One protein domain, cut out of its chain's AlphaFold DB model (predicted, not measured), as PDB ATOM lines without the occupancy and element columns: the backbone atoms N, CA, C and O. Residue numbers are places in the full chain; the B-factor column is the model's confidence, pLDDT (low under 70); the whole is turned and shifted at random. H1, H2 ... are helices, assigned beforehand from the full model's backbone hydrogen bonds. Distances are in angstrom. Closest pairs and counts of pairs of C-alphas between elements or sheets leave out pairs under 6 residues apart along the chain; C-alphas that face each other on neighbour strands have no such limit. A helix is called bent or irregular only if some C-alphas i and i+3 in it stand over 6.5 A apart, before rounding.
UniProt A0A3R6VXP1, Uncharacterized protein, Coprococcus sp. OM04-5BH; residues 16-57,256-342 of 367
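AT A GLANCE: This is residues 16 to 57 and 256 to 342 of the 367 residues of an uncharacterized protein of Coprococcus sp. OM04-5BH (UniProt A0A3R6VXP1). Three long helices, H1, H4 and H5, lie side by side as an open, bent row with H4 in the middle, each running opposite to its neighbour. Short H2 folds back beside H1, short H3 sits at the far end of H5, and after H5 residues 330 to 342, with no named element, fold back along the long helices. The printed part has 129 residues with five named helices, H1 to H5 in chain order, and no named strand; the class is all helix. It is only just compact, close to loose, with a radius of gyration of the C-alphas of 16.3 A, and spans 54 by 36 by 25 A.

HOW THE PARTS SIT: Begin with the longest helix, H5, residues 299 to 325. It touches H4, residues 271 to 294, at a shallow tilt of 16 degrees, opposite ways; look at Gly 291 and Val 302, whose C-alphas are the closest, 5.2 A apart. H4 and H5 form a helical hairpin. H4 also touches H1, residues 16 to 37, at a shallow tilt of 14 degrees, opposite ways, with the closest C-alphas, of Met 30 and Ala 276, 5.0 A apart. H1 and H5 are apart. With residues 323 to 325 alone, H5 touches H3, residues 260 to 267, at a steep tilt of 61 degrees, opposite ways; the closest C-alphas, of Gly 264 and Val 324, are 5.0 A apart. H2, residues 45 to 57, is close to H1 but not clearly touching, the closest C-alphas being those of Tyr 35 and Tyr 45, 6.9 A apart. In H1 and H5 every O i to N i+4 pair is within hydrogen-bond range; the figures are 17 of 20 in H4, 7 of 9 in H2 and 1 of 4 in H3, where 3 of 5 O i to N i+3 pairs are within range.

IN THESE COORDINATES: Find C-alpha 299 at (43.410, 28.270, 6.122); from there H5 runs 38.0 A to C-alpha 325 at (52.112, 14.371, -28.139). H4 measures 35.5 A from C-alpha 271 to C-alpha 294. H1 starts at C-alpha 16, at (32.119, 17.170, 4.724), and runs 31.8 A to C-alpha 37. H2 spans 15.7 A and is irregular, with C-alphas 52 and 55 8.0 A apart. H3 spans 11.6 A.

THE WHOLE: The outline is only just elongated; the two C-alphas farthest apart, those of Ile 256 and Tyr 297, are 54.2 A apart. Residues 58 to 255 are not printed, and C-alphas 57 and 256 are 38.2 A apart across the cut. Of the links that are printed whole, H3 to H4 and H4 to H5 are tight and H1 to H2 is short. The mean pLDDT of the printed part is 73.0; look for values under 70 at residues 38 to 39, 41 to 42, 256 to 270 and 320 to 340.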
ATOM      1  N   ALA A  16      30.836  17.859   4.794       83.38
ATOM      2  CA  ALA A  16      32.119  17.170   4.724       83.38
ATOM      3  C   ALA A  16      31.950  15.699   4.321       83.38
ATOM      4  O   ALA A  16      32.639  15.234   3.416       83.38
ATOM      5  N   VAL A  17      30.992  14.993   4.933       87.19
ATOM      6  CA  VAL A  17      30.680  13.592   4.608       87.19
ATOM      7  C   VAL A  17      30.158  13.459   3.180       87.19
ATOM      8  O   VAL A  17      30.641  12.608   2.440       87.19
ATOM      9  N   VAL A  18      29.228  14.320   2.756       89.50
ATOM     10  CA  VAL A  18      28.712  14.303   1.377       89.50
ATOM     11  C   VAL A  18      29.837  14.555   0.371       89.50
ATOM     12  O   VAL A  18      29.943  13.827  -0.610       89.50
ATOM     13  N   ALA A  19      30.713  15.533   0.625       87.81
ATOM     14  CA  ALA A  19      31.863  15.793  -0.240       87.81
ATOM     15  C   ALA A  19      32.821  14.591  -0.306       87.81
ATOM     16  O   ALA A  19      33.239  14.213  -1.397       87.81
ATOM     17  N   ALA A  20      33.125  13.957   0.832       88.69
ATOM     18  CA  ALA A  20      33.972  12.766   0.876       88.69
ATOM     19  C   ALA A  20      33.368  11.600   0.075       88.69
ATOM     20  O   ALA A  20      34.070  10.984  -0.722       88.69
ATOM     21  N   ILE A  21      32.064  11.339   0.231       91.19
ATOM     22  CA  ILE A  21      31.355  10.296  -0.524       91.19
ATOM     23  C   ILE A  21      31.411  10.588  -2.025       91.19
ATOM     24  O   ILE A  21      31.734   9.692  -2.796       91.19
ATOM     25  N   LEU A  22      31.145  11.828  -2.449       91.69
ATOM     26  CA  LEU A  22      31.193  12.200  -3.867       91.69
ATOM     27  C   LEU A  22      32.586  11.996  -4.472       91.69
ATOM     28  O   LEU A  22      32.693  11.470  -5.578       91.69
ATOM     29  N   ILE A  23      33.648  12.362  -3.746       90.06
ATOM     30  CA  ILE A  23      35.031  12.141  -4.189       90.06
ATOM     31  C   ILE A  23      35.308  10.639  -4.330       90.06
ATOM     32  O   ILE A  23      35.772  10.214  -5.384       90.06
ATOM     33  N   ILE A  24      34.976   9.829  -3.317       89.44
ATOM     34  CA  ILE A  24      35.198   8.373  -3.341       89.44
ATOM     35  C   ILE A  24      34.428   7.715  -4.488       89.44
ATOM     36  O   ILE A  24      35.004   6.945  -5.249       89.44
ATOM     37  N   VAL A  25      33.134   8.016  -4.629       91.69
ATOM     38  CA  VAL A  25      32.277   7.395  -5.649       91.69
ATOM     39  C   VAL A  25      32.761   7.741  -7.051       91.69
ATOM     40  O   VAL A  25      32.830   6.858  -7.897       91.69
ATOM     41  N   THR A  26      33.135   8.998  -7.297       89.56
ATOM     42  CA  THR A  26      33.644   9.410  -8.617       89.56
ATOM     43  C   THR A  26      34.978   8.738  -8.923       89.56
ATOM     44  O   THR A  26      35.210   8.316 -10.053       89.56
ATOM     45  N   PHE A  27      35.827   8.583  -7.906       85.19
ATOM     46  CA  PHE A  27      37.112   7.914  -8.034       85.19
ATOM     47  C   PHE A  27      36.964   6.416  -8.339       85.19
ATOM     48  O   PHE A  27      37.583   5.929  -9.276       85.19
ATOM     49  N   ILE A  28      36.093   5.705  -7.612       87.56
ATOM     50  CA  ILE A  28      35.785   4.286  -7.867       87.56
ATOM     51  C   ILE A  28      35.116   4.111  -9.236       87.56
ATOM     52  O   ILE A  28      35.433   3.178  -9.961       87.56
ATOM     53  N   ALA A  29      34.198   5.005  -9.618       88.62
ATOM     54  CA  ALA A  29      33.550   4.940 -10.925       88.62
ATOM     55  C   ALA A  29      34.562   5.103 -12.066       88.62
ATOM     56  O   ALA A  29      34.505   4.362 -13.041       88.62
ATOM     57  N   MET A  30      35.497   6.044 -11.933       85.19
ATOM     58  CA  MET A  30      36.586   6.229 -12.891       85.19
ATOM     59  C   MET A  30      37.463   4.980 -12.994       85.19
ATOM     60  O   MET A  30      37.718   4.506 -14.095       85.19
ATOM     61  N   ASP A  31      37.883   4.436 -11.855       83.75
ATOM     62  CA  ASP A  31      38.710   3.234 -11.787       83.75
ATOM     63  C   ASP A  31      38.029   2.006 -12.403       83.75
ATOM     64  O   ASP A  31      38.626   1.220 -13.133       83.75
ATOM     65  N   TYR A  32      36.726   1.871 -12.179       85.69
ATOM     66  CA  TYR A  32      35.943   0.810 -12.787       85.69
ATOM     67  C   TYR A  32      35.894   0.922 -14.320       85.69
ATOM     68  O   TYR A  32      35.944  -0.092 -15.016       85.69
ATOM     69  N   VAL A  33      35.846   2.143 -14.867       83.38
ATOM     70  CA  VAL A  33      35.947   2.360 -16.321       83.38
ATOM     71  C   VAL A  33      37.334   1.974 -16.844       83.38
ATOM     72  O   VAL A  33      37.425   1.351 -17.900       83.38
ATOM     73  N   VAL A  34      38.395   2.271 -16.089       78.44
ATOM     74  CA  VAL A  34      39.770   1.837 -16.397       78.44
ATOM     75  C   VAL A  34      39.878   0.311 -16.407       78.44
ATOM     76  O   VAL A  34      40.448  -0.255 -17.338       78.44
ATOM     77  N   TYR A  35      39.283  -0.367 -15.426       79.56
ATOM     78  CA  TYR A  35      39.223  -1.828 -15.376       79.56
ATOM     79  C   TYR A  35      38.523  -2.426 -16.605       79.56
ATOM     80  O   TYR A  35      39.045  -3.362 -17.205       79.56
ATOM     81  N   ILE A  36      37.374  -1.870 -17.010       80.56
ATOM     82  CA  ILE A  36      36.655  -2.327 -18.212       80.56
ATOM     83  C   ILE A  36      37.499  -2.118 -19.473       80.56
ATOM     84  O   ILE A  36      37.547  -2.999 -20.327       80.56
ATOM     85  N   GLY A  37      38.173  -0.971 -19.587       73.44
ATOM     86  CA  GLY A  37      39.014  -0.647 -20.741       73.44
ATOM     87  C   GLY A  37      40.288  -1.493 -20.862       73.44
ATOM     88  O   GLY A  37      40.895  -1.508 -21.928       73.44
ATOM     89  N   ASN A  38      40.689  -2.198 -19.799       68.69
ATOM     90  CA  ASN A  38      41.908  -3.012 -19.734       68.69
ATOM     91  C   ASN A  38      41.655  -4.525 -19.891       68.69
ATOM     92  O   ASN A  38      42.493  -5.316 -19.461       68.69
ATOM     93  N   ASP A  39      40.535  -4.911 -20.511       69.56
ATOM     94  CA  ASP A  39      40.048  -6.292 -20.631       69.56
ATOM     95  C   ASP A  39      39.851  -6.970 -19.253       69.56
ATOM     96  O   ASP A  39      40.801  -7.474 -18.647       69.56
ATOM     97  N   PRO A  40      38.608  -7.009 -18.735       70.38
ATOM     98  CA  PRO A  40      38.299  -7.532 -17.407       70.38
ATOM     99  C   PRO A  40      38.902  -8.920 -17.150       70.38
ATOM    100  O   PRO A  40      38.587  -9.886 -17.844       70.38
ATOM    101  N   GLN A  41      39.731  -9.040 -16.109       67.06
ATOM    102  CA  GLN A  41      40.234 -10.343 -15.659       67.06
ATOM    103  C   GLN A  41      39.096 -11.208 -15.094       67.06
ATOM    104  O   GLN A  41      38.189 -10.679 -14.443       67.06
ATOM    105  N   GLU A  42      39.181 -12.534 -15.279       60.50
ATOM    106  CA  GLU A  42      38.159 -13.511 -14.846       60.50
ATOM    107  C   GLU A  42      37.815 -13.424 -13.348       60.50
ATOM    108  O   GLU A  42      36.690 -13.714 -12.949       60.50
ATOM    109  N   ASP A  43      38.753 -12.959 -12.521       75.00
ATOM    110  CA  ASP A  43      38.596 -12.871 -11.068       75.00
ATOM    111  C   ASP A  43      37.769 -11.661 -10.567       75.00
ATOM    112  O   ASP A  43      37.530 -11.517  -9.363       75.00
ATOM    113  N   GLY A  44      37.313 -10.787 -11.471       84.81
ATOM    114  CA  GLY A  44      36.427  -9.663 -11.165       84.81
ATOM    115  C   GLY A  44      37.107  -8.410 -10.585       84.81
ATOM    116  O   GLY A  44      38.227  -8.432 -10.072       84.81
ATOM    117  N   TYR A  45      36.384  -7.285 -10.647       85.62
ATOM    118  CA  TYR A  45      36.896  -5.947 -10.317       85.62
ATOM    119  C   TYR A  45      37.469  -5.820  -8.899       85.62
ATOM    120  O   TYR A  45      38.516  -5.215  -8.719       85.62
ATOM    121  N   ILE A  46      36.816  -6.396  -7.883       86.69
ATOM    122  CA  ILE A  46      37.234  -6.215  -6.481       86.69
ATOM    123  C   ILE A  46      38.628  -6.802  -6.236       86.69
ATOM    124  O   ILE A  46      39.435  -6.182  -5.544       86.69
ATOM    125  N   LYS A  47      38.920  -7.984  -6.793       85.44
ATOM    126  CA  LYS A  47      40.236  -8.612  -6.636       85.44
ATOM    127  C   LYS A  47      41.300  -7.794  -7.359       85.44
ATOM    128  O   LYS A  47      42.283  -7.409  -6.737       85.44
ATOM    129  N   TRP A  48      41.038  -7.435  -8.618       84.50
ATOM    130  CA  TRP A  48      41.919  -6.568  -9.403       84.50
ATOM    131  C   TRP A  48      42.208  -5.240  -8.686       84.50
ATOM    132  O   TRP A  48      43.365  -4.846  -8.551       84.50
ATOM    133  N   PHE A  49      41.173  -4.600  -8.136       83.94
ATOM    134  CA  PHE A  49      41.289  -3.352  -7.390       83.94
ATOM    135  C   PHE A  49      42.189  -3.505  -6.163       83.94
ATOM    136  O   PHE A  49      43.056  -2.673  -5.918       83.94
ATOM    137  N   LEU A  50      42.015  -4.570  -5.379       83.44
ATOM    138  CA  LEU A  50      42.841  -4.806  -4.194       83.44
ATOM    139  C   LEU A  50      44.290  -5.153  -4.554       83.44
ATOM    140  O   LEU A  50      45.203  -4.680  -3.875       83.44
ATOM    141  N   ASP A  51      44.510  -5.905  -5.629       79.81
ATOM    142  CA  ASP A  51      45.848  -6.282  -6.090       79.81
ATOM    143  C   ASP A  51      46.624  -5.070  -6.628       79.81
ATOM    144  O   ASP A  51      47.819  -4.908  -6.347       79.81
ATOM    145  N   MET A  52      45.937  -4.175  -7.346       76.50
ATOM    146  CA  MET A  52      46.525  -2.944  -7.874       76.50
ATOM    147  C   MET A  52      46.665  -1.859  -6.804       76.50
ATOM    148  O   MET A  52      47.693  -1.184  -6.740       76.50
ATOM    149  N   HIS A  53      45.673  -1.700  -5.923       79.44
ATOM    150  CA  HIS A  53      45.549  -0.518  -5.068       79.44
ATOM    151  C   HIS A  53      45.723  -0.763  -3.566       79.44
ATOM    152  O   HIS A  53      45.922   0.197  -2.821       79.44
ATOM    153  N   GLY A  54      45.707  -2.012  -3.091       79.50
ATOM    154  CA  GLY A  54      45.635  -2.341  -1.661       79.50
ATOM    155  C   GLY A  54      46.717  -1.681  -0.798       79.50
ATOM    156  O   GLY A  54      46.413  -1.058   0.221       79.50
ATOM    157  N   TRP A  55      47.976  -1.722  -1.240       75.38
ATOM    158  CA  TRP A  55      49.092  -1.067  -0.541       75.38
ATOM    159  C   TRP A  55      48.991   0.461  -0.528       75.38
ATOM    160  O   TRP A  55      49.410   1.106   0.432       75.38
ATOM    161  N   TYR A  56      48.403   1.050  -1.565       79.56
ATOM    162  CA  TYR A  56      48.228   2.493  -1.671       79.56
ATOM    163  C   TYR A  56      47.064   2.987  -0.813       79.56
ATOM    164  O   TYR A  56      47.171   4.032  -0.175       79.56
ATOM    165  N   ILE A  57      45.992   2.198  -0.720       82.69
ATOM    166  CA  ILE A  57      44.909   2.418   0.243       82.69
ATOM    167  C   ILE A  57      45.473   2.344   1.661       82.69
ATOM    168  O   ILE A  57      45.233   3.249   2.456       82.69
ATOM    169  N   ILE A 256      61.598   5.841 -35.209       48.66
ATOM    170  CA  ILE A 256      60.274   5.725 -34.573       48.66
ATOM    171  C   ILE A 256      59.590   7.084 -34.287       48.66
ATOM    172  O   ILE A 256      58.382   7.149 -34.096       48.66
ATOM    173  N   GLY A 257      60.311   8.209 -34.352       42.22
ATOM    174  CA  GLY A 257      59.795   9.528 -33.933       42.22
ATOM    175  C   GLY A 257      58.562  10.065 -34.687       42.22
ATOM    176  O   GLY A 257      57.801  10.842 -34.122       42.22
ATOM    177  N   GLY A 258      58.329   9.661 -35.943       37.41
ATOM    178  CA  GLY A 258      57.210  10.163 -36.764       37.41
ATOM    179  C   GLY A 258      55.908   9.355 -36.677       37.41
ATOM    180  O   GLY A 258      54.855   9.854 -37.067       37.41
ATOM    181  N   GLN A 259      55.951   8.118 -36.171       41.25
ATOM    182  CA  GLN A 259      54.779   7.226 -36.105       41.25
ATOM    183  C   GLN A 259      53.904   7.474 -34.864       41.25
ATOM    184  O   GLN A 259      52.731   7.107 -34.837       41.25
ATOM    185  N   TYR A 260      54.455   8.150 -33.862       45.19
ATOM    186  CA  TYR A 260      53.867   8.306 -32.537       45.19
ATOM    187  C   TYR A 260      52.722   9.341 -32.456       45.19
ATOM    188  O   TYR A 260      51.720   9.114 -31.777       45.19
ATOM    189  N   PHE A 261      52.750  10.411 -33.261       37.06
ATOM    190  CA  PHE A 261      51.676  11.425 -33.282       37.06
ATOM    191  C   PHE A 261      50.318  10.870 -33.775       37.06
ATOM    192  O   PHE A 261      49.254  11.263 -33.298       37.06
ATOM    193  N   GLY A 262      50.332   9.922 -34.722       36.56
ATOM    194  CA  GLY A 262      49.113   9.286 -35.247       36.56
ATOM    195  C   GLY A 262      48.495   8.241 -34.308       36.56
ATOM    196  O   GLY A 262      47.287   8.003 -34.369       36.56
ATOM    197  N   ILE A 263      49.307   7.642 -33.430       44.44
ATOM    198  CA  ILE A 263      48.897   6.631 -32.444       44.44
ATOM    199  C   ILE A 263      48.289   7.309 -31.207       44.44
ATOM    200  O   ILE A 263      47.266   6.846 -30.708       44.44
ATOM    201  N   GLY A 264      48.846   8.447 -30.773       44.38
ATOM    202  CA  GLY A 264      48.347   9.234 -29.640       44.38
ATOM    203  C   GLY A 264      46.913   9.754 -29.813       44.38
ATOM    204  O   GLY A 264      46.042   9.534 -28.970       44.38
ATOM    205  N   MET A 265      46.589  10.300 -30.992       48.25
ATOM    206  CA  MET A 265      45.200  10.645 -31.354       48.25
ATOM    207  C   MET A 265      44.251   9.430 -31.402       48.25
ATOM    208  O   MET A 265      43.031   9.597 -31.441       48.25
ATOM    209  N   GLY A 266      44.783   8.204 -31.415       51.09
ATOM    210  CA  GLY A 266      44.014   6.967 -31.324       51.09
ATOM    211  C   GLY A 266      43.417   6.714 -29.937       51.09
ATOM    212  O   GLY A 266      42.337   6.135 -29.865       51.09
ATOM    213  N   ALA A 267      44.047   7.197 -28.858       56.50
ATOM    214  CA  ALA A 267      43.550   7.038 -27.486       56.50
ATOM    215  C   ALA A 267      42.185   7.719 -27.278       56.50
ATOM    216  O   ALA A 267      41.268   7.141 -26.700       56.50
ATOM    217  N   PHE A 268      41.996   8.898 -27.880       60.94
ATOM    218  CA  PHE A 268      40.727   9.634 -27.889       60.94
ATOM    219  C   PHE A 268      39.616   8.969 -28.719       60.94
ATOM    220  O   PHE A 268      38.526   9.522 -28.837       60.94
ATOM    221  N   LYS A 269      39.860   7.796 -29.314       62.31
ATOM    222  CA  LYS A 269      38.807   6.991 -29.949       62.31
ATOM    223  C   LYS A 269      38.138   6.019 -28.972       62.31
ATOM    224  O   LYS A 269      37.052   5.543 -29.286       62.31
ATOM    225  N   SER A 270      38.751   5.732 -27.820       69.12
ATOM    226  CA  SER A 270      38.136   4.911 -26.769       69.12
ATOM    227  C   SER A 270      37.143   5.748 -25.961       69.12
ATOM    228  O   SER A 270      37.474   6.817 -25.443       69.12
ATOM    229  N   ALA A 271      35.909   5.252 -25.850       75.94
ATOM    230  CA  ALA A 271      34.875   5.892 -25.045       75.94
ATOM    231  C   ALA A 271      35.206   5.794 -23.549       75.94
ATOM    232  O   ALA A 271      34.990   6.745 -22.802       75.94
ATOM    233  N   GLU A 272      35.780   4.669 -23.131       75.56
ATOM    234  CA  GLU A 272      36.213   4.378 -21.766       75.56
ATOM    235  C   GLU A 272      37.250   5.406 -21.308       75.56
ATOM    236  O   GLU A 272      37.103   6.022 -20.255       75.56
ATOM    237  N   TYR A 273      38.248   5.674 -22.150       73.06
ATOM    238  CA  TYR A 273      39.279   6.668 -21.872       73.06
ATOM    239  C   TYR A 273      38.708   8.088 -21.710       73.06
ATOM    240  O   TYR A 273      39.014   8.781 -20.736       73.06
ATOM    241  N   ILE A 274      37.817   8.518 -22.613       77.38
ATOM    242  CA  ILE A 274      37.161   9.832 -22.507       77.38
ATOM    243  C   ILE A 274      36.348   9.928 -21.210       77.38
ATOM    244  O   ILE A 274      36.395  10.946 -20.515       77.38
ATOM    245  N   VAL A 275      35.604   8.876 -20.867       82.69
ATOM    246  CA  VAL A 275      34.799   8.842 -19.643       82.69
ATOM    247  C   VAL A 275      35.692   8.887 -18.399       82.69
ATOM    248  O   VAL A 275      35.387   9.645 -17.479       82.69
ATOM    249  N   ALA A 276      36.815   8.164 -18.381       82.38
ATOM    250  CA  ALA A 276      37.776   8.209 -17.281       82.38
ATOM    251  C   ALA A 276      38.348   9.625 -17.081       82.38
ATOM    252  O   ALA A 276      38.340  10.137 -15.960       82.38
ATOM    253  N   LEU A 277      38.739  10.316 -18.161       79.50
ATOM    254  CA  LEU A 277      39.198  11.712 -18.098       79.50
ATOM    255  C   LEU A 277      38.128  12.666 -17.556       79.50
ATOM    256  O   LEU A 277      38.421  13.529 -16.724       79.50
ATOM    257  N   ILE A 278      36.877  12.513 -18.004       84.69
ATOM    258  CA  ILE A 278      35.757  13.325 -17.513       84.69
ATOM    259  C   ILE A 278      35.553  13.085 -16.016       84.69
ATOM    260  O   ILE A 278      35.422  14.045 -15.255       84.69
ATOM    261  N   LEU A 279      35.561  11.829 -15.566       88.50
ATOM    262  CA  LEU A 279      35.401  11.492 -14.150       88.50
ATOM    263  C   LEU A 279      36.578  11.996 -13.300       88.50
ATOM    264  O   LEU A 279      36.365  12.449 -12.171       88.50
ATOM    265  N   PHE A 280      37.799  12.028 -13.839       84.88
ATOM    266  CA  PHE A 280      38.941  12.651 -13.167       84.88
ATOM    267  C   PHE A 280      38.774  14.170 -13.025       84.88
ATOM    268  O   PHE A 280      38.993  14.739 -11.949       84.88
ATOM    269  N   ALA A 281      38.311  14.841 -14.083       84.50
ATOM    270  CA  ALA A 281      38.004  16.268 -14.045       84.50
ATOM    271  C   ALA A 281      36.884  16.575 -13.033       84.50
ATOM    272  O   ALA A 281      37.004  17.505 -12.234       84.50
ATOM    273  N   VAL A 282      35.829  15.755 -12.992       87.94
ATOM    274  CA  VAL A 282      34.750  15.860 -11.994       87.94
ATOM    275  C   VAL A 282      35.287  15.650 -10.575       87.94
ATOM    276  O   VAL A 282      34.972  16.440  -9.682       87.94
ATOM    277  N   SER A 283      36.155  14.657 -10.363       87.56
ATOM    278  CA  SER A 283      36.811  14.418  -9.069       87.56
ATOM    279  C   SER A 283      37.616  15.641  -8.623       87.56
ATOM    280  O   SER A 283      37.499  16.082  -7.480       87.56
ATOM    281  N   THR A 284      38.358  16.256  -9.545       85.62
ATOM    282  CA  THR A 284      39.116  17.495  -9.308       85.62
ATOM    283  C   THR A 284      38.204  18.642  -8.866       85.62
ATOM    284  O   THR A 284      38.507  19.348  -7.901       85.62
ATOM    285  N   VAL A 285      37.046  18.801  -9.515       84.69
ATOM    286  CA  VAL A 285      36.038  19.799  -9.128       84.69
ATOM    287  C   VAL A 285      35.486  19.516  -7.731       84.69
ATOM    288  O   VAL A 285      35.358  20.444  -6.930       84.69
ATOM    289  N   PHE A 286      35.190  18.260  -7.390       89.06
ATOM    290  CA  PHE A 286      34.714  17.913  -6.050       89.06
ATOM    291  C   PHE A 286      35.762  18.171  -4.967       89.06
ATOM    292  O   PHE A 286      35.421  18.754  -3.933       89.06
ATOM    293  N   VAL A 287      37.033  17.839  -5.215       88.00
ATOM    294  CA  VAL A 287      38.138  18.184  -4.310       88.00
ATOM    295  C   VAL A 287      38.208  19.701  -4.114       88.00
ATOM    296  O   VAL A 287      38.192  20.163  -2.972       88.00
ATOM    297  N   TYR A 288      38.168  20.492  -5.188       85.50
ATOM    298  CA  TYR A 288      38.173  21.955  -5.097       85.50
ATOM    299  C   TYR A 288      37.000  22.503  -4.266       85.50
ATOM    300  O   TYR A 288      37.176  23.329  -3.364       85.50
ATOM    301  N   LEU A 289      35.780  22.034  -4.546       82.12
ATOM    302  CA  LEU A 289      34.574  22.469  -3.841       82.12
ATOM    303  C   LEU A 289      34.612  22.094  -2.357       82.12
ATOM    304  O   LEU A 289      34.115  22.860  -1.526       82.12
ATOM    305  N   SER A 290      35.254  20.978  -2.008       84.50
ATOM    306  CA  SER A 290      35.442  20.554  -0.620       84.50
ATOM    307  C   SER A 290      36.253  21.570   0.206       84.50
ATOM    308  O   SER A 290      35.976  21.770   1.391       84.50
ATOM    309  N   GLY A 291      37.152  22.328  -0.438       80.94
ATOM    310  CA  GLY A 291      37.901  23.425   0.180       80.94
ATOM    311  C   GLY A 291      36.999  24.520   0.761       80.94
ATOM    312  O   GLY A 291      37.285  25.065   1.828       80.94
ATOM    313  N   LYS A 292      35.846  24.796   0.133       79.88
ATOM    314  CA  LYS A 292      34.870  25.779   0.645       79.88
ATOM    315  C   LYS A 292      34.253  25.348   1.975       79.88
ATOM    316  O   LYS A 292      33.951  26.203   2.806       79.88
ATOM    317  N   SER A 293      34.094  24.044   2.194       77.19
ATOM    318  CA  SER A 293      33.520  23.496   3.428       77.19
ATOM    319  C   SER A 293      34.438  23.699   4.633       77.19
ATOM    320  O   SER A 293      33.949  23.918   5.740       77.19
ATOM    321  N   VAL A 294      35.760  23.681   4.428       77.25
ATOM    322  CA  VAL A 294      36.762  23.844   5.500       77.25
ATOM    323  C   VAL A 294      37.290  25.272   5.645       77.25
ATOM    324  O   VAL A 294      37.905  25.589   6.662       77.25
ATOM    325  N   ALA A 295      37.009  26.161   4.687       76.00
ATOM    326  CA  ALA A 295      37.558  27.519   4.649       76.00
ATOM    327  C   ALA A 295      37.232  28.389   5.866       76.00
ATOM    328  O   ALA A 295      38.009  29.276   6.212       76.00
ATOM    329  N   LYS A 296      36.110  28.123   6.540       72.06
ATOM    330  CA  LYS A 296      35.734  28.821   7.776       72.06
ATOM    331  C   LYS A 296      36.542  28.357   8.999       72.06
ATOM    332  O   LYS A 296      36.563  29.063  10.001       72.06
ATOM    333  N   TYR A 297      37.172  27.184   8.930       70.94
ATOM    334  CA  TYR A 297      37.768  26.503  10.081       70.94
ATOM    335  C   TYR A 297      39.299  26.545  10.081       70.94
ATOM    336  O   TYR A 297      39.888  26.774  11.132       70.94
ATOM    337  N   SER A 298      39.957  26.355   8.933       76.31
ATOM    338  CA  SER A 298      41.422  26.449   8.846       76.31
ATOM    339  C   SER A 298      41.883  26.832   7.442       76.31
ATOM    340  O   SER A 298      41.508  26.204   6.448       76.31
ATOM    341  N   LYS A 299      42.747  27.851   7.368       76.75
ATOM    342  CA  LYS A 299      43.410  28.270   6.122       76.75
ATOM    343  C   LYS A 299      44.454  27.249   5.668       76.75
ATOM    344  O   LYS A 299      44.643  27.083   4.466       76.75
ATOM    345  N   VAL A 300      45.090  26.546   6.607       78.81
ATOM    346  CA  VAL A 300      46.057  25.477   6.320       78.81
ATOM    347  C   VAL A 300      45.365  24.319   5.608       78.81
ATOM    348  O   VAL A 300      45.832  23.872   4.567       78.81
ATOM    349  N   ARG A 301      44.187  23.896   6.078       81.62
ATOM    350  CA  ARG A 301      43.408  22.836   5.412       81.62
ATOM    351  C   ARG A 301      43.003  23.203   3.995       81.62
ATOM    352  O   ARG A 301      43.105  22.379   3.092       81.62
ATOM    353  N   VAL A 302      42.577  24.451   3.787       82.81
ATOM    354  CA  VAL A 302      42.300  24.963   2.437       82.81
ATOM    355  C   VAL A 302      43.553  24.905   1.571       82.81
ATOM    356  O   VAL A 302      43.456  24.509   0.416       82.81
ATOM    357  N   ALA A 303      44.721  25.261   2.109       83.44
ATOM    358  CA  ALA A 303      45.981  25.197   1.374       83.44
ATOM    359  C   ALA A 303      46.314  23.767   0.929       83.44
ATOM    360  O   ALA A 303      46.678  23.566  -0.226       83.44
ATOM    361  N   VAL A 304      46.127  22.771   1.802       87.12
ATOM    362  CA  VAL A 304      46.396  21.369   1.453       87.12
ATOM    363  C   VAL A 304      45.358  20.808   0.471       87.12
ATOM    364  O   VAL A 304      45.732  20.122  -0.475       87.12
ATOM    365  N   ILE A 305      44.071  21.146   0.608       88.12
ATOM    366  CA  ILE A 305      43.050  20.762  -0.387       88.12
ATOM    367  C   ILE A 305      43.325  21.429  -1.744       88.12
ATOM    368  O   ILE A 305      43.198  20.788  -2.790       88.12
ATOM    369  N   ASN A 306      43.735  22.700  -1.748       85.12
ATOM    370  CA  ASN A 306      44.141  23.395  -2.967       85.12
ATOM    371  C   ASN A 306      45.365  22.731  -3.597       85.12
ATOM    372  O   ASN A 306      45.410  22.617  -4.818       85.12
ATOM    373  N   TRP A 307      46.312  22.253  -2.789       88.62
ATOM    374  CA  TRP A 307      47.456  21.505  -3.291       88.62
ATOM    375  C   TRP A 307      47.057  20.220  -4.000       88.62
ATOM    376  O   TRP A 307      47.435  20.033  -5.154       88.62
ATOM    377  N   VAL A 308      46.202  19.401  -3.384       88.81
ATOM    378  CA  VAL A 308      45.683  18.190  -4.038       88.81
ATOM    379  C   VAL A 308      44.902  18.534  -5.312       88.81
ATOM    380  O   VAL A 308      45.055  17.861  -6.328       88.81
ATOM    381  N   THR A 309      44.125  19.623  -5.304       87.38
ATOM    382  CA  THR A 309      43.417  20.110  -6.502       87.38
ATOM    383  C   THR A 309      44.392  20.466  -7.627       87.38
ATOM    384  O   THR A 309      44.196  20.060  -8.770       87.38
ATOM    385  N   ILE A 310      45.440  21.233  -7.319       84.12
ATOM    386  CA  ILE A 310      46.455  21.651  -8.291       84.12
ATOM    387  C   ILE A 310      47.210  20.435  -8.822       84.12
ATOM    388  O   ILE A 310      47.444  20.350 -10.022       84.12
ATOM    389  N   MET A 311      47.547  19.479  -7.958       85.81
ATOM    390  CA  MET A 311      48.193  18.233  -8.358       85.81
ATOM    391  C   MET A 311      47.330  17.450  -9.353       85.81
ATOM    392  O   MET A 311      47.831  17.042 -10.395       85.81
ATOM    393  N   PHE A 312      46.025  17.310  -9.091       84.94
ATOM    394  CA  PHE A 312      45.107  16.655 -10.028       84.94
ATOM    395  C   PHE A 312      45.027  17.400 -11.364       84.94
ATOM    396  O   PHE A 312      45.077  16.771 -12.413       84.94
ATOM    397  N   LEU A 313      44.984  18.736 -11.359       82.31
ATOM    398  CA  LEU A 313      45.021  19.517 -12.601       82.31
ATOM    399  C   LEU A 313      46.321  19.304 -13.384       82.31
ATOM    400  O   LEU A 313      46.279  19.138 -14.599       82.31
ATOM    401  N   VAL A 314      47.465  19.296 -12.698       79.00
ATOM    402  CA  VAL A 314      48.776  19.056 -13.311       79.00
ATOM    403  C   VAL A 314      48.842  17.648 -13.908       79.00
ATOM    404  O   VAL A 314      49.276  17.514 -15.048       79.00
ATOM    405  N   PHE A 315      48.360  16.622 -13.201       78.62
ATOM    406  CA  PHE A 315      48.296  15.247 -13.714       78.62
ATOM    407  C   PHE A 315      47.335  15.109 -14.899       78.62
ATOM    408  O   PHE A 315      47.670  14.441 -15.870       78.62
ATOM    409  N   LEU A 316      46.182  15.781 -14.867       76.81
ATOM    410  CA  LEU A 316      45.229  15.779 -15.981       76.81
ATOM    411  C   LEU A 316      45.841  16.410 -17.239       76.81
ATOM    412  O   LEU A 316      45.733  15.853 -18.327       76.81
ATOM    413  N   VAL A 317      46.484  17.573 -17.094       75.12
ATOM    414  CA  VAL A 317      47.157  18.251 -18.212       75.12
ATOM    415  C   VAL A 317      48.311  17.403 -18.728       75.12
ATOM    416  O   VAL A 317      48.446  17.250 -19.939       75.12
ATOM    417  N   TRP A 318      49.112  16.838 -17.822       73.75
ATOM    418  CA  TRP A 318      50.207  15.942 -18.170       73.75
ATOM    419  C   TRP A 318      49.717  14.760 -19.000       73.75
ATOM    420  O   TRP A 318      50.246  14.541 -20.082       73.75
ATOM    421  N   GLN A 319      48.666  14.069 -18.551       71.75
ATOM    422  CA  GLN A 319      48.086  12.958 -19.294       71.75
ATOM    423  C   GLN A 319      47.710  13.361 -20.717       71.75
ATOM    424  O   GLN A 319      48.090  12.696 -21.674       71.75
ATOM    425  N   ILE A 320      46.929  14.435 -20.854       68.81
ATOM    426  CA  ILE A 320      46.430  14.865 -22.160       68.81
ATOM    427  C   ILE A 320      47.612  15.176 -23.081       68.81
ATOM    428  O   ILE A 320      47.572  14.840 -24.259       68.81
ATOM    429  N   LEU A 321      48.668  15.805 -22.559       64.69
ATOM    430  CA  LEU A 321      49.871  16.093 -23.333       64.69
ATOM    431  C   LEU A 321      50.638  14.824 -23.699       64.69
ATOM    432  O   LEU A 321      51.049  14.708 -24.849       64.69
ATOM    433  N   GLU A 322      50.806  13.886 -22.771       62.19
ATOM    434  CA  GLU A 322      51.482  12.617 -23.034       62.19
ATOM    435  C   GLU A 322      50.741  11.816 -24.109       62.19
ATOM    436  O   GLU A 322      51.342  11.375 -25.080       62.19
ATOM    437  N   ASP A 323      49.416  11.736 -24.032       62.19
ATOM    438  CA  ASP A 323      48.630  10.975 -25.000       62.19
ATOM    439  C   ASP A 323      48.491  11.692 -26.354       62.19
ATOM    440  O   ASP A 323      48.470  11.036 -27.391       62.19
ATOM    441  N   VAL A 324      48.424  13.031 -26.398       54.88
ATOM    442  CA  VAL A 324      48.345  13.786 -27.667       54.88
ATOM    443  C   VAL A 324      49.704  13.884 -28.362       54.88
ATOM    444  O   VAL A 324      49.767  13.838 -29.591       54.88
ATOM    445  N   LEU A 325      50.786  14.061 -27.601       49.84
ATOM    446  CA  LEU A 325      52.112  14.371 -28.139       49.84
ATOM    447  C   LEU A 325      53.080  13.184 -28.093       49.84
ATOM    448  O   LEU A 325      54.120  13.271 -28.744       49.84
ATOM    449  N   GLN A 326      52.765  12.114 -27.350       53.56
ATOM    450  CA  GLN A 326      53.674  10.996 -27.040       53.56
ATOM    451  C   GLN A 326      55.078  11.494 -26.670       53.56
ATOM    452  O   GLN A 326      56.099  11.004 -27.159       53.56
ATOM    453  N   ALA A 327      55.104  12.560 -25.865       45.38
ATOM    454  CA  ALA A 327      56.297  13.343 -25.579       45.38
ATOM    455  C   ALA A 327      57.281  12.594 -24.665       45.38
ATOM    456  O   ALA A 327      58.477  12.895 -24.690       45.38
ATOM    457  N   ALA A 328      56.814  11.610 -23.893       45.69
ATOM    458  CA  ALA A 328      57.621  10.789 -23.010       45.69
ATOM    459  C   ALA A 328      56.992   9.397 -22.797       45.69
ATOM    460  O   ALA A 328      56.382   9.109 -21.769       45.69
ATOM    461  N   CYS A 329      57.327   8.496 -23.725       47.12
ATOM    462  CA  CYS A 329      57.168   7.042 -23.627       47.12
ATOM    463  C   CYS A 329      55.766   6.527 -23.951       47.12
ATOM    464  O   CYS A 329      54.761   7.078 -23.537       47.12
ATOM    465  N   GLY A 330      55.713   5.408 -24.681       41.81
ATOM    466  CA  GLY A 330      54.486   4.687 -25.033       41.81
ATOM    467  C   GLY A 330      53.788   4.063 -23.823       41.81
ATOM    468  O   GLY A 330      53.667   2.841 -23.733       41.81
ATOM    469  N   ILE A 331      53.364   4.896 -22.878       41.91
ATOM    470  CA  ILE A 331      52.542   4.516 -21.744       41.91
ATOM    471  C   ILE A 331      51.154   4.204 -22.309       41.91
ATOM    472  O   ILE A 331      50.611   4.955 -23.118       41.91
ATOM    473  N   LYS A 332      50.586   3.049 -21.945       45.88
ATOM    474  CA  LYS A 332      49.220   2.708 -22.351       45.88
ATOM    475  C   LYS A 332      48.287   3.809 -21.851       45.88
ATOM    476  O   LYS A 332      48.291   4.105 -20.661       45.88
ATOM    477  N   ALA A 333      47.473   4.356 -22.751       42.22
ATOM    478  CA  ALA A 333      46.610   5.519 -22.527       42.22
ATOM    479  C   ALA A 333      45.687   5.436 -21.293       42.22
ATOM    480  O   ALA A 333      45.136   6.440 -20.868       42.22
ATOM    481  N   VAL A 334      45.499   4.262 -20.692       42.00
ATOM    482  CA  VAL A 334      44.544   4.053 -19.595       42.00
ATOM    483  C   VAL A 334      45.204   4.114 -18.201       42.00
ATOM    484  O   VAL A 334      44.518   4.364 -17.218       42.00
ATOM    485  N   ASP A 335      46.529   3.961 -18.095       51.41
ATOM    486  CA  ASP A 335      47.229   3.854 -16.796       51.41
ATOM    487  C   ASP A 335      47.675   5.182 -16.124       51.41
ATOM    488  O   ASP A 335      47.691   5.236 -14.892       51.41
ATOM    489  N   PRO A 336      48.052   6.276 -16.828       49.31
ATOM    490  CA  PRO A 336      48.767   7.362 -16.144       49.31
ATOM    491  C   PRO A 336      47.896   8.403 -15.395       49.31
ATOM    492  O   PRO A 336      48.342   8.920 -14.368       49.31
ATOM    493  N   VAL A 337      46.632   8.662 -15.780       47.34
ATOM    494  CA  VAL A 337      45.724   9.572 -15.019       47.34
ATOM    495  C   VAL A 337      45.434   9.006 -13.637       47.34
ATOM    496  O   VAL A 337      45.334   9.716 -12.631       47.34
ATOM    497  N   PHE A 338      45.269   7.689 -13.617       57.06
ATOM    498  CA  PHE A 338      44.805   6.920 -12.489       57.06
ATOM    499  C   PHE A 338      45.970   6.221 -11.792       57.06
ATOM    500  O   PHE A 338      45.900   5.069 -11.380       57.06
ATOM    501  N   ASN A 339      47.081   6.937 -11.627       63.25
ATOM    502  CA  ASN A 339      48.164   6.399 -10.830       63.25
ATOM    503  C   ASN A 339      47.736   6.347  -9.356       63.25
ATOM    504  O   ASN A 339      47.037   7.219  -8.830       63.25
ATOM    505  N   SER A 340      48.219   5.336  -8.659       66.88
ATOM    506  CA  SER A 340      47.996   5.057  -7.253       66.88
ATOM    507  C   SER A 340      48.334   6.207  -6.289       66.88
ATOM    508  O   SER A 340      47.863   6.240  -5.151       66.88
ATOM    509  N   THR A 341      49.092   7.201  -6.753       71.31
ATOM    510  CA  THR A 341      49.298   8.511  -6.113       71.31
ATOM    511  C   THR A 341      47.978   9.254  -5.853       71.31
ATOM    512  O   THR A 341      47.798   9.872  -4.803       71.31
ATOM    513  N   SER A 342      47.004   9.148  -6.759       77.75
ATOM    514  CA  SER A 342      45.703   9.813  -6.634       77.75
ATOM    515  C   SER A 342      44.867   9.259  -5.471       77.75
ATOM    516  O   SER A 342      44.164  10.025  -4.811       77.75
TER     517      SER A 342